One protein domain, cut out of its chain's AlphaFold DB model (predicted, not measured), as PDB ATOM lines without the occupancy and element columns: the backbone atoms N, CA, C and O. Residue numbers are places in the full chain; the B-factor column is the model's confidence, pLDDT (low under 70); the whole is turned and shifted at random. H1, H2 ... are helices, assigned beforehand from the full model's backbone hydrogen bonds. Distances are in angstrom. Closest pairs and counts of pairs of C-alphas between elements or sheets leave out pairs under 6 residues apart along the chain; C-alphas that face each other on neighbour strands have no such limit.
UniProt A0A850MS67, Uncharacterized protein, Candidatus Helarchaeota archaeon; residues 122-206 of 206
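This is residues 122 to 206 of the 206 residues of an uncharacterized protein of Candidatus Helarchaeota archaeon (UniProt A0A850MS67). What is the main picture? Little regular structure: a compact whole made mostly of loops, with H1 and the tiny H2 on one side of it and the long unnamed stretch of residues 159 to 206 winding through the rest, its C-alphas 2 to 20 A from the mean of all C-alphas. Residues 172 to 182 run out and fold back. What is it made of? The printed part has 85 residues, with H1 then H2 and no named strand; it is all helix by class, though these hold only 14 residues. The radius of gyration of the C-alphas is 12.3 A, the spans 39 by 27 by 25 A.

How do the helices stand? H1, residues 139 to 148, and H2, residues 155 to 158, are apart, joined by a short link of 6 residues. What do their backbones show? In H1 every O i to N i+4 pair is within hydrogen-bond range. H2 is too short for such a pair, and its 1 O i to N i+3 pair is not within range.

Where is H1? It spans 14.1 A from C-alpha 139 at (79.998, 150.417, 156.986). Where does H2 end? It ends, after 5.2 A, at C-alpha 158, (70.671, 139.297, 176.556).

How large is it? The farthest C-alphas, of Lys 129 and Arg 206, are 39.2 A apart. Is it cut, or unsure? The printed part has no cut; pLDDT is under 70 at residues 159 to 161 and 203 to 206.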
ATOM      1  N   ILE A 122      90.956 144.880 168.054       95.50
ATOM      2  CA  ILE A 122      89.648 144.851 167.391       95.50
ATOM      3  C   ILE A 122      89.880 144.764 165.876       95.50
ATOM      4  O   ILE A 122      90.869 145.286 165.361       95.50
ATOM      5  N   SER A 123      89.002 144.059 165.161       95.25
ATOM      6  CA  SER A 123      89.162 143.857 163.724       95.25
ATOM      7  C   SER A 123      89.204 145.195 162.972       95.25
ATOM      8  O   SER A 123      88.237 145.956 163.081       95.25
ATOM      9  N   PRO A 124      90.226 145.432 162.122       92.75
ATOM     10  CA  PRO A 124      90.363 146.660 161.333       92.75
ATOM     11  C   PRO A 124      89.134 147.000 160.487       92.75
ATOM     12  O   PRO A 124      88.880 148.159 160.179       92.75
ATOM     13  N   CYS A 125      88.345 145.991 160.101       93.56
ATOM     14  CA  CYS A 125      87.150 146.213 159.299       93.56
ATOM     15  C   CYS A 125      86.007 146.895 160.062       93.56
ATOM     16  O   CYS A 125      85.096 147.375 159.405       93.56
ATOM     17  N   ILE A 126      86.036 146.950 161.398       94.19
ATOM     18  CA  ILE A 126      84.992 147.574 162.232       94.19
ATOM     19  C   ILE A 126      85.545 148.550 163.275       94.19
ATOM     20  O   ILE A 126      84.787 149.026 164.118       94.19
ATOM     21  N   SER A 127      86.848 148.815 163.274       94.19
ATOM     22  CA  SER A 127      87.490 149.672 164.265       94.19
ATOM     23  C   SER A 127      87.903 151.027 163.708       94.19
ATOM     24  O   SER A 127      87.920 151.264 162.501       94.19
ATOM     25  N   ASN A 128      88.252 151.920 164.630       82.50
ATOM     26  CA  ASN A 128      88.935 153.174 164.332       82.50
ATOM     27  C   ASN A 128      90.391 152.935 163.866       82.50
ATOM     28  O   ASN A 128      90.883 151.808 163.854       82.50
ATOM     29  N   LYS A 129      91.123 154.015 163.551       80.69
ATOM     30  CA  LYS A 129      92.534 153.951 163.114       80.69
ATOM     31  C   LYS A 129      93.474 153.234 164.098       80.69
ATOM     32  O   LYS A 129      94.514 152.743 163.674       80.69
ATOM     33  N   THR A 130      93.149 153.198 165.391       82.19
ATOM     34  CA  THR A 130      93.995 152.593 166.436       82.19
ATOM     35  C   THR A 130      93.656 151.128 166.714       82.19
ATOM     36  O   THR A 130      94.387 150.468 167.449       82.19
ATOM     37  N   ASN A 131      92.571 150.602 166.135       86.75
ATOM     38  CA  ASN A 131      92.058 149.251 166.371       86.75
ATOM     39  C   ASN A 131      91.803 148.925 167.860       86.75
ATOM     40  O   ASN A 131      91.848 147.765 168.282       86.75
ATOM     41  N   THR A 132      91.547 149.956 168.668       85.38
ATOM     42  CA  THR A 132      91.273 149.832 170.111       85.38
ATOM     43  C   THR A 132      89.788 149.796 170.414       85.38
ATOM     44  O   THR A 132      89.387 149.167 171.389       85.38
ATOM     45  N   ASP A 133      88.989 150.434 169.560       90.19
ATOM     46  CA  ASP A 133      87.560 150.631 169.754       90.19
ATOM     47  C   ASP A 133      86.806 150.392 168.449       90.19
ATOM     48  O   ASP A 133      87.338 150.556 167.347       90.19
ATOM     49  N   ILE A 134      85.543 150.002 168.591       93.75
ATOM     50  CA  ILE A 134      84.629 149.811 167.468       93.75
ATOM     51  C   ILE A 134      84.222 151.185 166.941       93.75
ATOM     52  O   ILE A 134      83.670 151.996 167.685       93.75
ATOM     53  N   ASP A 135      84.436 151.419 165.651       95.19
ATOM     54  CA  ASP A 135      83.894 152.575 164.950       95.19
ATOM     55  C   ASP A 135      82.488 152.232 164.450       95.19
ATOM     56  O   ASP A 135      82.302 151.601 163.412       95.19
ATOM     57  N   GLU A 136      81.463 152.647 165.192       93.50
ATOM     58  CA  GLU A 136      80.070 152.363 164.827       93.50
ATOM     59  C   GLU A 136      79.603 153.124 163.569       93.50
ATOM     60  O   GLU A 136      78.534 152.819 163.028       93.50
ATOM     61  N   THR A 137      80.396 154.082 163.072       94.12
ATOM     62  CA  THR A 137      80.138 154.766 161.798       94.12
ATOM     63  C   THR A 137      80.626 153.960 160.590       94.12
ATOM     64  O   THR A 137      80.116 154.170 159.480       94.12
ATOM     65  N   ASN A 138      81.524 152.991 160.814       94.62
ATOM     66  CA  ASN A 138      82.081 152.110 159.795       94.62
ATOM     67  C   ASN A 138      80.969 151.301 159.082       94.62
ATOM     68  O   ASN A 138      80.078 150.754 159.744       94.62
ATOM     69  N   PRO A 139      81.002 151.172 157.740       95.25
ATOM     70  CA  PRO A 139      79.998 150.417 156.986       95.25
ATOM     71  C   PRO A 139      79.807 148.963 157.444       95.25
ATOM     72  O   PRO A 139      78.671 148.496 157.530       95.25
ATOM     73  N   VAL A 140      80.883 148.256 157.795       94.62
ATOM     74  CA  VAL A 140      80.825 146.875 158.301       94.62
ATOM     75  C   VAL A 140      80.225 146.843 159.706       94.62
ATOM     76  O   VAL A 140      79.423 145.960 160.012       94.62
ATOM     77  N   ALA A 141      80.529 147.827 160.557       95.38
ATOM     78  CA  ALA A 141      79.918 147.920 161.884       95.38
ATOM     79  C   ALA A 141      78.403 148.192 161.787       95.38
ATOM     80  O   ALA A 141      77.604 147.576 162.503       95.38
ATOM     81  N   LYS A 142      77.986 149.057 160.855       95.56
ATOM     82  CA  LYS A 142      76.569 149.289 160.530       95.56
ATOM     83  C   LYS A 142      75.899 148.029 159.989       95.56
ATOM     84  O   LYS A 142      74.773 147.728 160.384       95.56
ATOM     85  N   LEU A 143      76.591 147.268 159.138       94.75
ATOM     86  CA  LEU A 143      76.120 145.982 158.626       94.75
ATOM     87  C   LEU A 143      75.857 145.001 159.776       94.75
ATOM     88  O   LEU A 143      74.762 144.446 159.866       94.75
ATOM     89  N   CYS A 144      76.817 144.851 160.691       94.38
ATOM     90  CA  CYS A 144      76.689 143.975 161.853       94.38
ATOM     91  C   CYS A 144      75.451 144.329 162.690       94.38
ATOM     92  O   CYS A 144      74.636 143.455 162.970       94.38
ATOM     93  N   LYS A 145      75.239 145.616 163.002       93.38
ATOM     94  CA  LYS A 145      74.029 146.086 163.701       93.38
ATOM     95  C   LYS A 145      72.743 145.825 162.916       93.38
ATOM     96  O   LYS A 145      71.779 145.315 163.482       93.38
ATOM     97  N   LYS A 146      72.717 146.151 161.618       93.00
ATOM     98  CA  LYS A 146      71.536 145.987 160.751       93.00
ATOM     99  C   LYS A 146      71.041 144.541 160.731       93.00
ATOM    100  O   LYS A 146      69.830 144.311 160.761       93.00
ATOM    101  N   TYR A 147      71.968 143.587 160.669       90.69
ATOM    102  CA  TYR A 147      71.640 142.163 160.625       90.69
ATOM    103  C   TYR A 147      71.545 141.515 162.009       90.69
ATOM    104  O   TYR A 147      71.014 140.413 162.104       90.69
ATOM    105  N   TYR A 148      71.946 142.203 163.085       89.62
ATOM    106  CA  TYR A 148      71.893 141.658 164.443       89.62
ATOM    107  C   TYR A 148      70.482 141.251 164.887       89.62
ATOM    108  O   TYR A 148      70.320 140.277 165.605       89.62
ATOM    109  N   LYS A 149      69.434 141.919 164.395       86.56
ATOM    110  CA  LYS A 149      68.034 141.552 164.684       86.56
ATOM    111  C   LYS A 149      67.643 140.125 164.268       86.56
ATOM    112  O   LYS A 149      66.608 139.629 164.696       86.56
ATOM    113  N   TYR A 150      68.424 139.493 163.393       84.94
ATOM    114  CA  TYR A 150      68.217 138.106 162.982       84.94
ATOM    115  C   TYR A 150      68.931 137.113 163.903       84.94
ATOM    116  O   TYR A 150      68.808 135.912 163.722       84.94
ATOM    117  N   PHE A 151      69.673 137.583 164.901       84.44
ATOM    118  CA  PHE A 151      70.397 136.727 165.822       84.44
ATOM    119  C   PHE A 151      69.466 136.297 166.941       84.44
ATOM    120  O   PHE A 151      68.780 137.109 167.557       84.44
ATOM    121  N   ILE A 152      69.460 134.997 167.216       79.56
ATOM    122  CA  ILE A 152      68.787 134.454 168.390       79.56
ATOM    123  C   ILE A 152      69.726 134.650 169.572       79.56
ATOM    124  O   ILE A 152      70.797 134.041 169.621       79.56
ATOM    125  N   GLU A 153      69.303 135.496 170.503       80.19
ATOM    126  CA  GLU A 153      69.994 135.723 171.764       80.19
ATOM    127  C   GLU A 153      69.600 134.672 172.810       80.19
ATOM    128  O   GLU A 153      68.419 134.362 173.000       80.19
ATOM    129  N   ASP A 154      70.596 134.175 173.534       79.62
ATOM    130  CA  ASP A 154      70.448 133.389 174.758       79.62
ATOM    131  C   ASP A 154      70.440 134.286 176.017       79.62
ATOM    132  O   ASP A 154      70.598 135.507 175.950       79.62
ATOM    133  N   GLU A 155      70.258 133.692 177.202       76.31
ATOM    134  CA  GLU A 155      70.269 134.437 178.472       76.31
ATOM    135  C   GLU A 155      71.585 135.216 178.677       76.31
ATOM    136  O   GLU A 155      71.581 136.330 179.202       76.31
ATOM    137  N   HIS A 156      72.719 134.664 178.239       73.75
ATOM    138  CA  HIS A 156      74.036 135.272 178.429       73.75
ATOM    139  C   HIS A 156      74.265 136.493 177.536       73.75
ATOM    140  O   HIS A 156      74.885 137.464 177.970       73.75
ATOM    141  N   THR A 157      73.777 136.450 176.302       77.38
ATOM    142  CA  THR A 157      73.873 137.536 175.321       77.38
ATOM    143  C   THR A 157      72.867 138.644 175.616       77.38
ATOM    144  O   THR A 157      73.239 139.816 175.556       77.38
ATOM    145  N   LYS A 158      71.657 138.307 176.080       76.19
ATOM    146  CA  LYS A 158      70.671 139.297 176.556       76.19
ATOM    147  C   LYS A 158      71.166 140.088 177.761       76.19
ATOM    148  O   LYS A 158      71.030 141.307 177.787       76.19
ATOM    149  N   LYS A 159      71.796 139.415 178.734       69.69
ATOM    150  CA  LYS A 159      72.352 140.059 179.943       69.69
ATOM    151  C   LYS A 159      73.351 141.174 179.643       69.69
ATOM    152  O   LYS A 159      73.515 142.066 180.462       69.69
ATOM    153  N   VAL A 160      74.022 141.118 178.494       68.75
ATOM    154  CA  VAL A 160      75.010 142.126 178.084       68.75
ATOM    155  C   VAL A 160      74.463 143.122 177.054       68.75
ATOM    156  O   VAL A 160      75.245 143.854 176.455       68.75
ATOM    157  N   GLY A 161      73.138 143.172 176.851       67.38
ATOM    158  CA  GLY A 161      72.489 144.078 175.894       67.38
ATOM    159  C   GLY A 161      72.679 143.669 174.431       67.38
ATOM    160  O   GLY A 161      72.618 144.511 173.534       67.38
ATOM    161  N   GLY A 162      72.949 142.385 174.198       82.81
ATOM    162  CA  GLY A 162      73.267 141.832 172.895       82.81
ATOM    163  C   GLY A 162      74.742 141.934 172.518       82.81
ATOM    164  O   GLY A 162      75.566 142.580 173.165       82.81
ATOM    165  N   ILE A 163      75.102 141.232 171.448       91.44
ATOM    166  CA  ILE A 163      76.478 141.047 170.995       91.44
ATOM    167  C   ILE A 163      76.656 141.363 169.502       91.44
ATOM    168  O   ILE A 163      77.320 140.585 168.825       91.44
ATOM    169  N   PRO A 164      76.156 142.494 168.954       93.56
ATOM    170  CA  PRO A 164      76.246 142.801 167.514       93.56
ATOM    171  C   PRO A 164      77.677 142.803 166.966       93.56
ATOM    172  O   PRO A 164      77.886 142.613 165.774       93.56
ATOM    173  N   TYR A 165      78.665 142.970 167.841       95.00
ATOM    174  CA  TYR A 165      80.089 142.987 167.520       95.00
ATOM    175  C   TYR A 165      80.857 141.834 168.173       95.00
ATOM    176  O   TYR A 165      82.060 141.924 168.396       95.00
ATOM    177  N   GLY A 166      80.160 140.762 168.537       93.56
ATOM    178  CA  GLY A 166      80.721 139.642 169.279       93.56
ATOM    179  C   GLY A 166      80.689 139.873 170.789       93.56
ATOM    180  O   GLY A 166      80.524 140.991 171.290       93.56
ATOM    181  N   TYR A 167      80.814 138.779 171.531       91.62
ATOM    182  CA  TYR A 167      80.706 138.756 172.984       91.62
ATOM    183  C   TYR A 167      81.707 139.703 173.653       91.62
ATOM    184  O   TYR A 167      82.903 139.688 173.345       91.62
ATOM    185  N   GLY A 168      81.200 140.524 174.577       89.94
ATOM    186  CA  GLY A 168      81.972 141.557 175.267       89.94
ATOM    187  C   GLY A 168      82.433 142.702 174.364       89.94
ATOM    188  O   GLY A 168      83.378 143.389 174.733       89.94
ATOM    189  N   ARG A 169      81.807 142.880 173.188       92.81
ATOM    190  CA  ARG A 169      82.192 143.878 172.175       92.81
ATOM    191  C   ARG A 169      83.653 143.730 171.727       92.81
ATOM    192  O   ARG A 169      84.319 144.713 171.430       92.81
ATOM    193  N   ALA A 170      84.150 142.493 171.687       93.69
ATOM    194  CA  ALA A 170      85.530 142.199 171.305       93.69
ATOM    195  C   ALA A 170      85.821 142.490 169.822       93.69
ATOM    196  O   ALA A 170      86.968 142.756 169.474       93.69
ATOM    197  N   GLY A 171      84.801 142.447 168.956       95.00
ATOM    198  CA  GLY A 171      84.901 142.886 167.567       95.00
ATOM    199  C   GLY A 171      85.914 142.101 166.739       95.00
ATOM    200  O   GLY A 171      86.584 142.678 165.886       95.00
ATOM    201  N   LEU A 172      86.077 140.804 167.011       96.12
ATOM    202  CA  LEU A 172      87.109 140.002 166.359       96.12
ATOM    203  C   LEU A 172      86.656 139.503 164.983       96.12
ATOM    204  O   LEU A 172      85.476 139.265 164.739       96.12
ATOM    205  N   THR A 173      87.622 139.248 164.110       95.12
ATOM    206  CA  THR A 173      87.476 138.458 162.870       95.12
ATOM    207  C   THR A 173      88.322 137.182 162.940       95.12
ATOM    208  O   THR A 173      88.785 136.655 161.936       95.12
ATOM    209  N   LEU A 174      88.533 136.680 164.161       94.94
ATOM    210  CA  LEU A 174      89.324 135.488 164.444       94.94
ATOM    211  C   LEU A 174      88.485 134.225 164.242       94.94
ATOM    212  O   LEU A 174      87.440 134.077 164.871       94.94
ATOM    213  N   ILE A 175      88.990 133.279 163.458       94.81
ATOM    214  CA  ILE A 175      88.443 131.925 163.349       94.81
ATOM    215  C   ILE A 175      89.502 130.955 163.867       94.81
ATOM    216  O   ILE A 175      90.654 131.022 163.443       94.81
ATOM    217  N   LEU A 176      89.135 130.068 164.795       92.62
ATOM    218  CA  LEU A 176      90.010 128.972 165.204       92.62
ATOM    219  C   LEU A 176      89.637 127.729 164.401       92.62
ATOM    220  O   LEU A 176      88.456 127.488 164.158       92.62
ATOM    221  N   GLN A 177      90.629 126.906 164.062       89.56
ATOM    222  CA  GLN A 177      90.403 125.639 163.360       89.56
ATOM    223  C   GLN A 177      89.398 124.736 164.096       89.56
ATOM    224  O   GLN A 177      88.635 124.016 163.463       89.56
ATOM    225  N   SER A 178      89.389 124.776 165.432       86.75
ATOM    226  CA  SER A 178      88.505 123.953 166.258       86.75
ATOM    227  C   SER A 178      87.072 124.482 166.353       86.75
ATOM    228  O   SER A 178      86.149 123.683 166.489       86.75
ATOM    229  N   ASN A 179      86.874 125.806 166.352       90.38
ATOM    230  CA  ASN A 179      85.561 126.445 166.488       90.38
ATOM    231  C   ASN A 179      85.652 127.962 166.226       90.38
ATOM    232  O   ASN A 179      86.657 128.592 166.559       90.38
ATOM    233  N   CYS A 180      84.580 128.605 165.750       93.81
ATOM    234  CA  CYS A 180      84.538 130.069 165.697       93.81
ATOM    235  C   CYS A 180      84.214 130.664 167.084       93.81
ATOM    236  O   CYS A 180      83.160 130.349 167.645       93.81
ATOM    237  N   PRO A 181      85.061 131.535 167.673       92.56
ATOM    238  CA  PRO A 181      84.779 132.215 168.940       92.56
ATOM    239  C   PRO A 181      83.498 133.059 168.900       92.56
ATOM    240  O   PRO A 181      83.228 133.735 167.918       92.56
ATOM    241  N   ASN A 182      82.738 133.121 169.998       91.44
ATOM    242  CA  ASN A 182      81.578 134.023 170.095       91.44
ATOM    243  C   ASN A 182      81.974 135.504 170.260       91.44
ATOM    244  O   ASN A 182      81.135 136.384 170.105       91.44
ATOM    245  N   SER A 183      83.245 135.787 170.562       93.88
ATOM    246  CA  SER A 183      83.852 137.125 170.500       93.88
ATOM    247  C   SER A 183      84.121 137.607 169.067       93.88
ATOM    248  O   SER A 183      84.448 138.778 168.876       93.88
ATOM    249  N   THR A 184      83.974 136.731 168.070       95.31
ATOM    250  CA  THR A 184      84.031 137.074 166.645       95.31
ATOM    251  C   THR A 184      82.723 137.706 166.188       95.31
ATOM    252  O   THR A 184      81.675 137.486 166.801       95.31
ATOM    253  N   LEU A 185      82.771 138.502 165.118       95.00
ATOM    254  CA  LEU A 185      81.597 139.118 164.512       95.00
ATOM    255  C   LEU A 185      80.497 138.071 164.263       95.00
ATOM    256  O   LEU A 185      80.743 137.104 163.540       95.00
ATOM    257  N   PRO A 186      79.286 138.256 164.818       93.00
ATOM    258  CA  PRO A 186      78.240 137.243 164.780       93.00
ATOM    259  C   PRO A 186      77.843 136.816 163.361       93.00
ATOM    260  O   PRO A 186      77.590 135.637 163.121       93.00
ATOM    261  N   ILE A 187      77.866 137.749 162.403       92.50
ATOM    262  CA  ILE A 187      77.597 137.492 160.977       92.50
ATOM    263  C   ILE A 187      78.471 136.376 160.386       92.50
ATOM    264  O   ILE A 187      78.068 135.727 159.426       92.50
ATOM    265  N   LEU A 188      79.639 136.112 160.978       93.69
ATOM    266  CA  LEU A 188      80.561 135.080 160.520       93.69
ATOM    267  C   LEU A 188      80.238 133.679 161.047       93.69
ATOM    268  O   LEU A 188      80.750 132.726 160.466       93.69
ATOM    269  N   TRP A 189      79.429 133.528 162.105       92.69
ATOM    270  CA  TRP A 189      79.300 132.238 162.801       92.69
ATOM    271  C   TRP A 189      77.922 131.840 163.319       92.69
ATOM    272  O   TRP A 189      77.719 130.658 163.604       92.69
ATOM    273  N   HIS A 190      76.985 132.770 163.495       91.25
ATOM    274  CA  HIS A 190      75.644 132.426 163.979       91.25
ATOM    275  C   HIS A 190      74.753 132.033 162.809       91.25
ATOM    276  O   HIS A 190      74.747 132.705 161.777       91.25
ATOM    277  N   SER A 191      73.997 130.957 162.985       88.06
ATOM    278  CA  SER A 191      73.049 130.459 161.994       88.06
ATOM    279  C   SER A 191      71.632 130.882 162.366       88.06
ATOM    280  O   SER A 191      71.200 130.673 163.501       88.06
ATOM    281  N   TYR A 192      70.875 131.413 161.402       83.75
ATOM    282  CA  TYR A 192      69.473 131.775 161.618       83.75
ATOM    283  C   TYR A 192      68.612 131.609 160.368       83.75
ATOM    284  O   TYR A 192      68.862 132.248 159.348       83.75
ATOM    285  N   LYS A 193      67.532 130.821 160.467       83.69
ATOM    286  CA  LYS A 193      66.643 130.489 159.337       83.69
ATOM    287  C   LYS A 193      67.468 130.052 158.115       83.69
ATOM    288  O   LYS A 193      68.152 129.042 158.186       83.69
ATOM    289  N   ASN A 194      67.444 130.844 157.044       83.88
ATOM    290  CA  ASN A 194      68.132 130.575 155.780       83.88
ATOM    291  C   ASN A 194      69.530 131.226 155.709       83.88
ATOM    292  O   ASN A 194      70.125 131.288 154.637       83.88
ATOM    293  N   TRP A 195      70.038 131.761 156.822       85.38
ATOM    294  CA  TRP A 195      71.397 132.280 156.929       85.38
ATOM    295  C   TRP A 195      72.355 131.166 157.350       85.38
ATOM    296  O   TRP A 195      72.318 130.698 158.493       85.38
ATOM    297  N   TYR A 196      73.232 130.786 156.422       88.94
ATOM    298  CA  TYR A 196      74.318 129.839 156.643       88.94
ATOM    299  C   TYR A 196      75.634 130.619 156.762       88.94
ATOM    300  O   TYR A 196      76.128 131.133 155.757       88.94
ATOM    301  N   PRO A 197      76.185 130.769 157.976       91.25
ATOM    302  CA  PRO A 197      77.415 131.520 158.179       91.25
ATOM    303  C   PRO A 197      78.612 130.784 157.567       91.25
ATOM    304  O   PRO A 197      78.613 129.559 157.462       91.25
ATOM    305  N   LEU A 198      79.667 131.530 157.225       93.25
ATOM    306  CA  LEU A 198      80.904 130.962 156.671       93.25
ATOM    307  C   LEU A 198      81.642 130.061 157.671       93.25
ATOM    308  O   LEU A 198      82.263 129.078 157.277       93.25
ATOM    309  N   PHE A 199      81.574 130.393 158.962       95.06
ATOM    310  CA  PHE A 199      82.293 129.700 160.028       95.06
ATOM    311  C   PHE A 199      81.337 129.345 161.172       95.06
ATOM    312  O   PHE A 199      81.430 129.930 162.255       95.06
ATOM    313  N   PRO A 200      80.380 128.424 160.950       91.12
ATOM    314  CA  PRO A 200      79.364 128.092 161.941       91.12
ATOM    315  C   PRO A 200      79.999 127.683 163.270       91.12
ATOM    316  O   PRO A 200      80.886 126.828 163.323       91.12
ATOM    317  N   ARG A 201      79.535 128.292 164.365       88.69
ATOM    318  CA  ARG A 201      79.982 127.929 165.712       88.69
ATOM    319  C   ARG A 201      79.225 126.700 166.201       88.69
ATOM    320  O   ARG A 201      77.998 126.704 166.262       88.69
ATOM    321  N   VAL A 202      79.954 125.693 166.673       84.06
ATOM    322  CA  VAL A 202      79.358 124.600 167.454       84.06
ATOM    323  C   VAL A 202      79.205 125.082 168.896       84.06
ATOM    324  O   VAL A 202      80.196 125.399 169.560       84.06
ATOM    325  N   SER A 203      77.969 125.188 169.391       69.44
ATOM    326  CA  SER A 203      77.740 125.490 170.808       69.44
ATOM    327  C   SER A 203      78.108 124.274 171.654       69.44
ATOM    328  O   SER A 203      77.536 123.201 171.484       69.44
ATOM    329  N   HIS A 204      79.046 124.450 172.586       61.41
ATOM    330  CA  HIS A 204      79.361 123.447 173.610       61.41
ATOM    331  C   HIS A 204      78.445 123.552 174.841       61.41
ATOM    332  O   HIS A 204      78.587 122.766 175.770       61.41
ATOM    333  N   HIS A 205      77.519 124.517 174.856       46.56
ATOM    334  CA  HIS A 205      76.455 124.606 175.850       46.56
ATOM    335  C   HIS A 205      75.224 123.896 175.278       46.56
ATOM    336  O   HIS A 205      74.503 124.464 174.452       46.56
ATOM    337  N   ARG A 206      75.060 122.629 175.660       32.31
ATOM    338  CA  ARG A 206      73.806 121.874 175.622       32.31
ATOM    339  C   ARG A 206      73.507 121.421 177.040       32.31
ATOM    340  O   ARG A 206      74.491 121.085 177.738       32.31
TER     341      ARG A 206